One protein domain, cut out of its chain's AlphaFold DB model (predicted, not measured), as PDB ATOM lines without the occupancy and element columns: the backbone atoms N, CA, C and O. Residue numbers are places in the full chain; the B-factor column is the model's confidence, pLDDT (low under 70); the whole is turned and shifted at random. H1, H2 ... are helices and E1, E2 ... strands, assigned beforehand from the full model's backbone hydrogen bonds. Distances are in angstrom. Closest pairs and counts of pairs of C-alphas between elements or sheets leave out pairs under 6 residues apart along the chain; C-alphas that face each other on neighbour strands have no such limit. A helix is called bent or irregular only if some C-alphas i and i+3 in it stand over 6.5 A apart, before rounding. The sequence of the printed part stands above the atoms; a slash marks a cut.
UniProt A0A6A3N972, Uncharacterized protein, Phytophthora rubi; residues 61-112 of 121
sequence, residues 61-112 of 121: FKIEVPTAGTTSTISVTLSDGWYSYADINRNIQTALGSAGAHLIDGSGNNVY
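AT A GLANCE: This is residues 61 to 112 of the 121 residues of an uncharacterized protein of Phytophthora rubi (UniProt A0A6A3N972). A long two-stranded hairpin, E1 and E2, has one helix, H1, over it, and beyond the helix, on the side away from the strands, the last stretch of the printed part folds back on itself as a narrow loop. At one end of this flat shape the link from E2 to H1 swings round in a wide turn, where residues 79 to 86 stick out. The printed part has 52 residues, with two named strands and one named helix in the order E1, E2, H1. The two strands form an antiparallel sheet in the order E1, E2, and the class is mixed, helices and strands. The whole is loose, with a radius of gyration of the C-alphas of 12.5 A, and its C-alphas span 36 by 29 by 14 A.

HOW THE PARTS SIT: E1, residues 61 to 66, and E2, residues 71 to 77, are antiparallel neighbours and form a hairpin, with 155 degrees between their directions. The C-alphas of Lys 62 and Ser 75, which face each other, are 4.5 A apart. N 63 and O 74, at 2.9 A, and N 72 and O 65, at 2.8 A, are within hydrogen-bond range. H1, residues 85 to 98, has 6 pairs of C-alphas within 8 A of E2. The closest C-alphas of the two are those of Val 76 and Ala 95, 6.4 A apart. E1 and H1 are near each other, with 6 pairs of C-alphas within 10 A. In H1 every O i to N i+4 pair is within hydrogen-bond range. After H1, residues 103 to 104 pair with residues 110 to 111, antiparallel.

IN THESE COORDINATES: E1 begins at C-alpha 61, at (131.998, 107.288, 81.278), and runs 16.8 A from Phe 61 to Pro 66. E2 runs 19.5 A from Thr 71 to Thr 77, with C-alpha 77 at (137.487, 103.432, 82.276). H1 runs 19.9 A from Tyr 85 to Ser 98 and ends at C-alpha 98, at (141.552, 108.077, 94.165). H1 is not bent.

THE WHOLE: The two C-alphas farthest apart are those of Gly 69 and Trp 82, at 37.9 A. Residues 79 to 86, of which 85 and 86 belong to H1, stand free; without them the body of 44 residues spans 32 by 30 by 12 A. The link from E1 to E2 is tight, with 4 residues, and that from E2 to H1 is short, with 7. Residues 99 to 112 hold no named element. The printed part has no cut. Its mean pLDDT is 93.0, and no printed residue is under 70 in this predicted model.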
ATOM      1  N   PHE A  61     132.988 106.286  80.916       94.50
ATOM      2  CA  PHE A  61     131.998 107.288  81.278       94.50
ATOM      3  C   PHE A  61     132.622 108.303  82.235       94.50
ATOM      4  O   PHE A  61     133.723 108.113  82.756       94.50
ATOM      5  N   LYS A  62     131.934 109.427  82.426       94.75
ATOM      6  CA  LYS A  62     132.428 110.551  83.222       94.75
ATOM      7  C   LYS A  62     131.437 110.886  84.317       94.75
ATOM      8  O   LYS A  62     130.230 110.845  84.097       94.75
ATOM      9  N   ILE A  63     131.971 111.245  85.474       94.00
ATOM     10  CA  ILE A  63     131.210 111.733  86.615       94.00
ATOM     11  C   ILE A  63     131.656 113.168  86.861       94.00
ATOM     12  O   ILE A  63     132.842 113.430  87.069       94.00
ATOM     13  N   GLU A  64     130.711 114.097  86.818       93.69
ATOM     14  CA  GLU A  64     130.954 115.478  87.216       93.69
ATOM     15  C   GLU A  64     130.687 115.615  88.711       93.69
ATOM     16  O   GLU A  64     129.611 115.271  89.200       93.69
ATOM     17  N   VAL A  65     131.686 116.103  89.440       91.06
ATOM     18  CA  VAL A  65     131.603 116.328  90.881       91.06
ATOM     19  C   VAL A  65     131.743 117.820  91.177       91.06
ATOM     20  O   VAL A  65     132.632 118.474  90.625       91.06
ATOM     21  N   PRO A  66     130.879 118.396  92.027       88.81
ATOM     22  CA  PRO A  66     131.007 119.787  92.424       88.81
ATOM     23  C   PRO A  66     132.256 119.984  93.288       88.81
ATOM     24  O   PRO A  66     132.589 119.161  94.142       88.81
ATOM     25  N   THR A  67     132.928 121.108  93.089       85.81
ATOM     26  CA  THR A  67     134.013 121.611  93.937       85.81
ATOM     27  C   THR A  67     133.630 123.003  94.454       85.81
ATOM     28  O   THR A  67     132.528 123.493  94.194       85.81
ATOM     29  N   ALA A  68     134.501 123.662  95.227       84.44
ATOM     30  CA  ALA A  68     134.228 125.006  95.738       84.44
ATOM     31  C   ALA A  68     134.131 126.032  94.589       84.44
ATOM     32  O   ALA A  68     135.126 126.623  94.174       84.44
ATOM     33  N   GLY A  69     132.913 126.236  94.083       82.44
ATOM     34  CA  GLY A  69     132.582 127.216  93.047       82.44
ATOM     35  C   GLY A  69     132.701 126.729  91.599       82.44
ATOM     36  O   GLY A  69     132.362 127.498  90.703       82.44
ATOM     37  N   THR A  70     133.142 125.490  91.344       91.00
ATOM     38  CA  THR A  70     133.222 124.900  89.991       91.00
ATOM     39  C   THR A  70     132.842 123.411  89.990       91.00
ATOM     40  O   THR A  70     132.304 122.894  90.970       91.00
ATOM     41  N   THR A  71     133.073 122.717  88.874       92.19
ATOM     42  CA  THR A  71     132.956 121.260  88.748       92.19
ATOM     43  C   THR A  71     134.301 120.655  88.345       92.19
ATOM     44  O   THR A  71     135.109 121.282  87.659       92.19
ATOM     45  N   SER A  72     134.549 119.426  88.788       92.25
ATOM     46  CA  SER A  72     135.644 118.576  88.324       92.25
ATOM     47  C   SER A  72     135.063 117.357  87.612       92.25
ATOM     48  O   SER A  72     133.982 116.885  87.960       92.25
ATOM     49  N   THR A  73     135.778 116.836  86.618       95.31
ATOM     50  CA  THR A  73     135.362 115.656  85.857       95.31
ATOM     51  C   THR A  73     136.263 114.480  86.199       95.31
ATOM     52  O   THR A  73     137.475 114.539  86.000       95.31
ATOM     53  N   ILE A  74     135.662 113.388  86.662       94.81
ATOM     54  CA  ILE A  74     136.348 112.129  86.952       94.81
ATOM     55  C   ILE A  74     135.961 111.127  85.868       94.81
ATOM     56  O   ILE A  74     134.788 110.794  85.706       94.81
ATOM     57  N   SER A  75     136.951 110.663  85.108       94.94
ATOM     58  CA  SER A  75     136.753 109.625  84.096       94.94
ATOM     59  C   SER A  75     136.884 108.244  84.729       94.94
ATOM     60  O   SER A  75     137.849 107.977  85.445       94.94
ATOM     61  N   VAL A  76     135.939 107.362  84.424       95.38
ATOM     62  CA  VAL A  76     135.996 105.937  84.755       95.38
ATOM     63  C   VAL A  76     136.187 105.171  83.455       95.38
ATOM     64  O   VAL A  76     135.428 105.371  82.506       95.38
ATOM     65  N   THR A  77     137.193 104.299  83.421       95.31
ATOM     66  CA  THR A  77     137.487 103.432  82.276       95.31
ATOM     67  C   THR A  77     137.457 101.980  82.728       95.31
ATOM     68  O   THR A  77     138.080 101.623  83.726       95.31
ATOM     69  N   LEU A  78     136.739 101.155  81.981       95.31
ATOM     70  CA  LEU A  78     136.612  99.716  82.145       95.31
ATOM     71  C   LEU A  78     137.320  99.028  80.972       95.31
ATOM     72  O   LEU A  78     137.347  99.556  79.860       95.31
ATOM     73  N   SER A  79     137.906  97.860  81.218       94.69
ATOM     74  CA  SER A  79     138.380  96.994  80.135       94.69
ATOM     75  C   SER A  79     137.203  96.251  79.506       94.69
ATOM     76  O   SER A  79     136.153  96.122  80.133       94.69
ATOM     77  N   ASP A  80     137.380  95.748  78.286       93.00
ATOM     78  CA  ASP A  80     136.370  94.906  77.640       93.00
ATOM     79  C   ASP A  80     136.128  93.642  78.478       93.00
ATOM     80  O   ASP A  80     137.075  92.996  78.940       93.00
ATOM     81  N   GLY A  81     134.859  93.306  78.713       91.31
ATOM     82  CA  GLY A  81     134.489  92.171  79.545       91.31
ATOM     83  C   GLY A  81     133.037  92.162  80.008       91.31
ATOM     84  O   GLY A  81     132.202  92.980  79.614       91.31
ATOM     85  N   TRP A  82     132.740  91.203  80.886       91.75
ATOM     86  CA  TRP A  82     131.465  91.125  81.589       91.75
ATOM     87  C   TRP A  82     131.578  91.762  82.973       91.75
ATOM     88  O   TRP A  82     132.437  91.378  83.767       91.75
ATOM     89  N   TYR A  83     130.687  92.701  83.278       92.19
ATOM     90  CA  TYR A  83     130.630  93.394  84.560       92.19
ATOM     91  C   TYR A  83     129.228  93.324  85.160       92.19
ATOM     92  O   TYR A  83     128.250  93.723  84.525       92.19
ATOM     93  N   SER A  84     129.126  92.907  86.421       92.44
ATOM     94  CA  SER A  84     127.905  93.134  87.195       92.44
ATOM     95  C   SER A  84     127.791  94.610  87.598       92.44
ATOM     96  O   SER A  84     128.787  95.338  87.633       92.44
ATOM     97  N   TYR A  85     126.597  95.064  87.996       93.00
ATOM     98  CA  TYR A  85     126.434  96.410  88.569       93.00
ATOM     99  C   TYR A  85     127.343  96.639  89.786       93.00
ATOM    100  O   TYR A  85     127.893  97.726  89.948       93.00
ATOM    101  N   ALA A  86     127.565  95.607  90.608       94.19
ATOM    102  CA  ALA A  86     128.477  95.684  91.746       94.19
ATOM    103  C   ALA A  86     129.935  95.915  91.308       94.19
ATOM    104  O   ALA A  86     130.649  96.693  91.945       94.19
ATOM    105  N   ASP A  87     130.368  95.299  90.204       94.69
ATOM    106  CA  ASP A  87     131.716  95.490  89.661       94.69
ATOM    107  C   ASP A  87     131.895  96.897  89.086       94.69
ATOM    108  O   ASP A  87     132.916  97.545  89.335       94.69
ATOM    109  N   ILE A  88     130.890  97.416  88.370       95.31
ATOM    110  CA  ILE A  88     130.924  98.792  87.858       95.31
ATOM    111  C   ILE A  88     130.947  99.786  89.027       95.31
ATOM    112  O   ILE A  88     131.788 100.686  89.052       95.31
ATOM    113  N   ASN A  89     130.104  99.585  90.044       96.00
ATOM    114  CA  ASN A  89     130.089 100.419  91.247       96.00
ATOM    115  C   ASN A  89     131.432 100.401  91.981       96.00
ATOM    116  O   ASN A  89     131.899 101.448  92.423       96.00
ATOM    117  N   ARG A  90     132.116  99.254  92.058       95.31
ATOM    118  CA  ARG A  90     133.464  99.181  92.639       95.31
ATOM    119  C   ARG A  90     134.484 100.009  91.850       95.31
ATOM    120  O   ARG A  90     135.318 100.680  92.461       95.31
ATOM    121  N   ASN A  91     134.414 100.002  90.518       95.31
ATOM    122  CA  ASN A  91     135.278 100.833  89.673       95.31
ATOM    123  C   ASN A  91     134.997 102.332  89.870       95.31
ATOM    124  O   ASN A  91     135.936 103.112  90.022       95.31
ATOM    125  N   ILE A  92     133.721 102.720  89.969       95.31
ATOM    126  CA  ILE A  92     133.314 104.091  90.313       95.31
ATOM    127  C   ILE A  92     133.912 104.508  91.656       95.31
ATOM    128  O   ILE A  92     134.582 105.533  91.743       95.31
ATOM    129  N   GLN A  93     133.716 103.699  92.697       95.06
ATOM    130  CA  GLN A  93     134.214 103.996  94.041       95.06
ATOM    131  C   GLN A  93     135.741 104.090  94.075       95.06
ATOM    132  O   GLN A  93     136.286 104.957  94.748       95.06
ATOM    133  N   THR A  94     136.440 103.255  93.303       94.81
ATOM    134  CA  THR A  94     137.905 103.313  93.181       94.81
ATOM    135  C   THR A  94     138.357 104.628  92.544       94.81
ATOM    136  O   THR A  94     139.271 105.280  93.056       94.81
ATOM    137  N   ALA A  95     137.698 105.056  91.463       94.94
ATOM    138  CA  ALA A  95     138.004 106.313  90.785       94.94
ATOM    139  C   ALA A  95     137.710 107.533  91.676       94.94
ATOM    140  O   ALA A  95     138.554 108.419  91.817       94.94
ATOM    141  N   LEU A  96     136.551 107.552  92.343       93.88
ATOM    142  CA  LEU A  96     136.166 108.611  93.281       93.88
ATOM    143  C   LEU A  96     137.070 108.640  94.521       93.88
ATOM    144  O   LEU A  96     137.464 109.714  94.971       93.88
ATOM    145  N   GLY A  97     137.438 107.475  95.056       93.50
ATOM    146  CA  GLY A  97     138.366 107.337  96.177       93.50
ATOM    147  C   GLY A  97     139.738 107.918  95.847       93.50
ATOM    148  O   GLY A  97     140.259 108.737  96.600       93.50
ATOM    149  N   SER A  98     140.266 107.574  94.670       92.69
ATOM    150  CA  SER A  98     141.552 108.077  94.165       92.69
ATOM    151  C   SER A  98     141.541 109.589  93.926       92.69
ATOM    152  O   SER A  98     142.556 110.253  94.117       92.69
ATOM    153  N   ALA A  99     140.391 110.142  93.536       91.69
ATOM    154  CA  ALA A  99     140.194 111.575  93.335       91.69
ATOM    155  C   ALA A  99     139.841 112.346  94.625       91.69
ATOM    156  O   ALA A  99     139.696 113.566  94.577       91.69
ATOM    157  N   GLY A 100     139.656 111.665  95.763       91.38
ATOM    158  CA  GLY A 100     139.189 112.289  97.009       91.38
ATOM    159  C   GLY A 100     137.725 112.754  96.976       91.38
ATOM    160  O   GLY A 100     137.299 113.509  97.843       91.38
ATOM    161  N   ALA A 101     136.939 112.313  95.992       91.75
ATOM    162  CA  ALA A 101     135.545 112.703  95.788       91.75
ATOM    163  C   ALA A 101     134.574 111.797  96.570       91.75
ATOM    164  O   ALA A 101     133.712 111.127  96.001       91.75
ATOM    165  N   HIS A 102     134.746 111.751  97.888       92.25
ATOM    166  CA  HIS A 102     133.904 111.009  98.826       92.25
ATOM    167  C   HIS A 102     133.820 111.756 100.157       92.25
ATOM    168  O   HIS A 102     134.647 112.620 100.449       92.25
ATOM    169  N   LEU A 103     132.821 111.422 100.971       91.50
ATOM    170  CA  LEU A 103     132.772 111.852 102.369       91.50
ATOM    171  C   LEU A 103     133.178 110.701 103.285       91.50
ATOM    172  O   LEU A 103     133.244 109.553 102.853       91.50
ATOM    173  N   ILE A 104     133.439 111.016 104.548       93.62
ATOM    174  CA  ILE A 104     133.745 110.034 105.587       93.62
ATOM    175  C   ILE A 104     132.621 110.097 106.624       93.62
ATOM    176  O   ILE A 104     132.283 111.183 107.099       93.62
ATOM    177  N   ASP A 105     132.010 108.956 106.936       94.75
ATOM    178  CA  ASP A 105     130.980 108.873 107.973       94.75
ATOM    179  C   ASP A 105     131.576 108.933 109.395       94.75
ATOM    180  O   ASP A 105     132.791 108.922 109.600       94.75
ATOM    181  N   GLY A 106     130.713 108.968 110.415       93.06
ATOM    182  CA  GLY A 106     131.152 108.985 111.817       93.06
ATOM    183  C   GLY A 106     131.901 107.724 112.276       93.06
ATOM    184  O   GLY A 106     132.471 107.730 113.364       93.06
ATOM    185  N   SER A 107     131.910 106.661 111.469       95.69
ATOM    186  CA  SER A 107     132.633 105.408 111.716       95.69
ATOM    187  C   SER A 107     133.938 105.307 110.914       95.69
ATOM    188  O   SER A 107     134.652 104.316 111.046       95.69
ATOM    189  N   GLY A 108     134.270 106.315 110.100       92.12
ATOM    190  CA  GLY A 108     135.465 106.323 109.259       92.12
ATOM    191  C   GLY A 108     135.294 105.657 107.890       92.12
ATOM    192  O   GLY A 108     136.292 105.458 107.202       92.12
ATOM    193  N   ASN A 109     134.074 105.305 107.472       93.25
ATOM    194  CA  ASN A 109     133.839 104.688 106.166       93.25
ATOM    195  C   ASN A 109     133.665 105.737 105.069       93.25
ATOM    196  O   ASN A 109     133.018 106.767 105.271       93.25
ATOM    197  N   ASN A 110     134.160 105.419 103.874       93.19
ATOM    198  CA  ASN A 110     133.932 106.239 102.691       93.19
ATOM    199  C   ASN A 110     132.472 106.133 102.231       93.19
ATOM    200  O   ASN A 110     131.959 105.039 101.994       93.19
ATOM    201  N   VAL A 111     131.838 107.286 102.040       93.62
ATOM    202  CA  VAL A 111     130.471 107.434 101.541       93.62
ATOM    203  C   VAL A 111     130.512 108.052 100.148       93.62
ATOM    204  O   VAL A 111     131.058 109.143  99.951       93.62
ATOM    205  N   TYR A 112     129.905 107.357  99.186       93.06
ATOM    206  CA  TYR A 112     129.804 107.770  97.787       93.06
ATOM    207  C   TYR A 112     128.344 108.089  97.445       93.06
ATOM    208  O   TYR A 112     127.438 107.358  97.832       93.06
TER     209      TYR A 112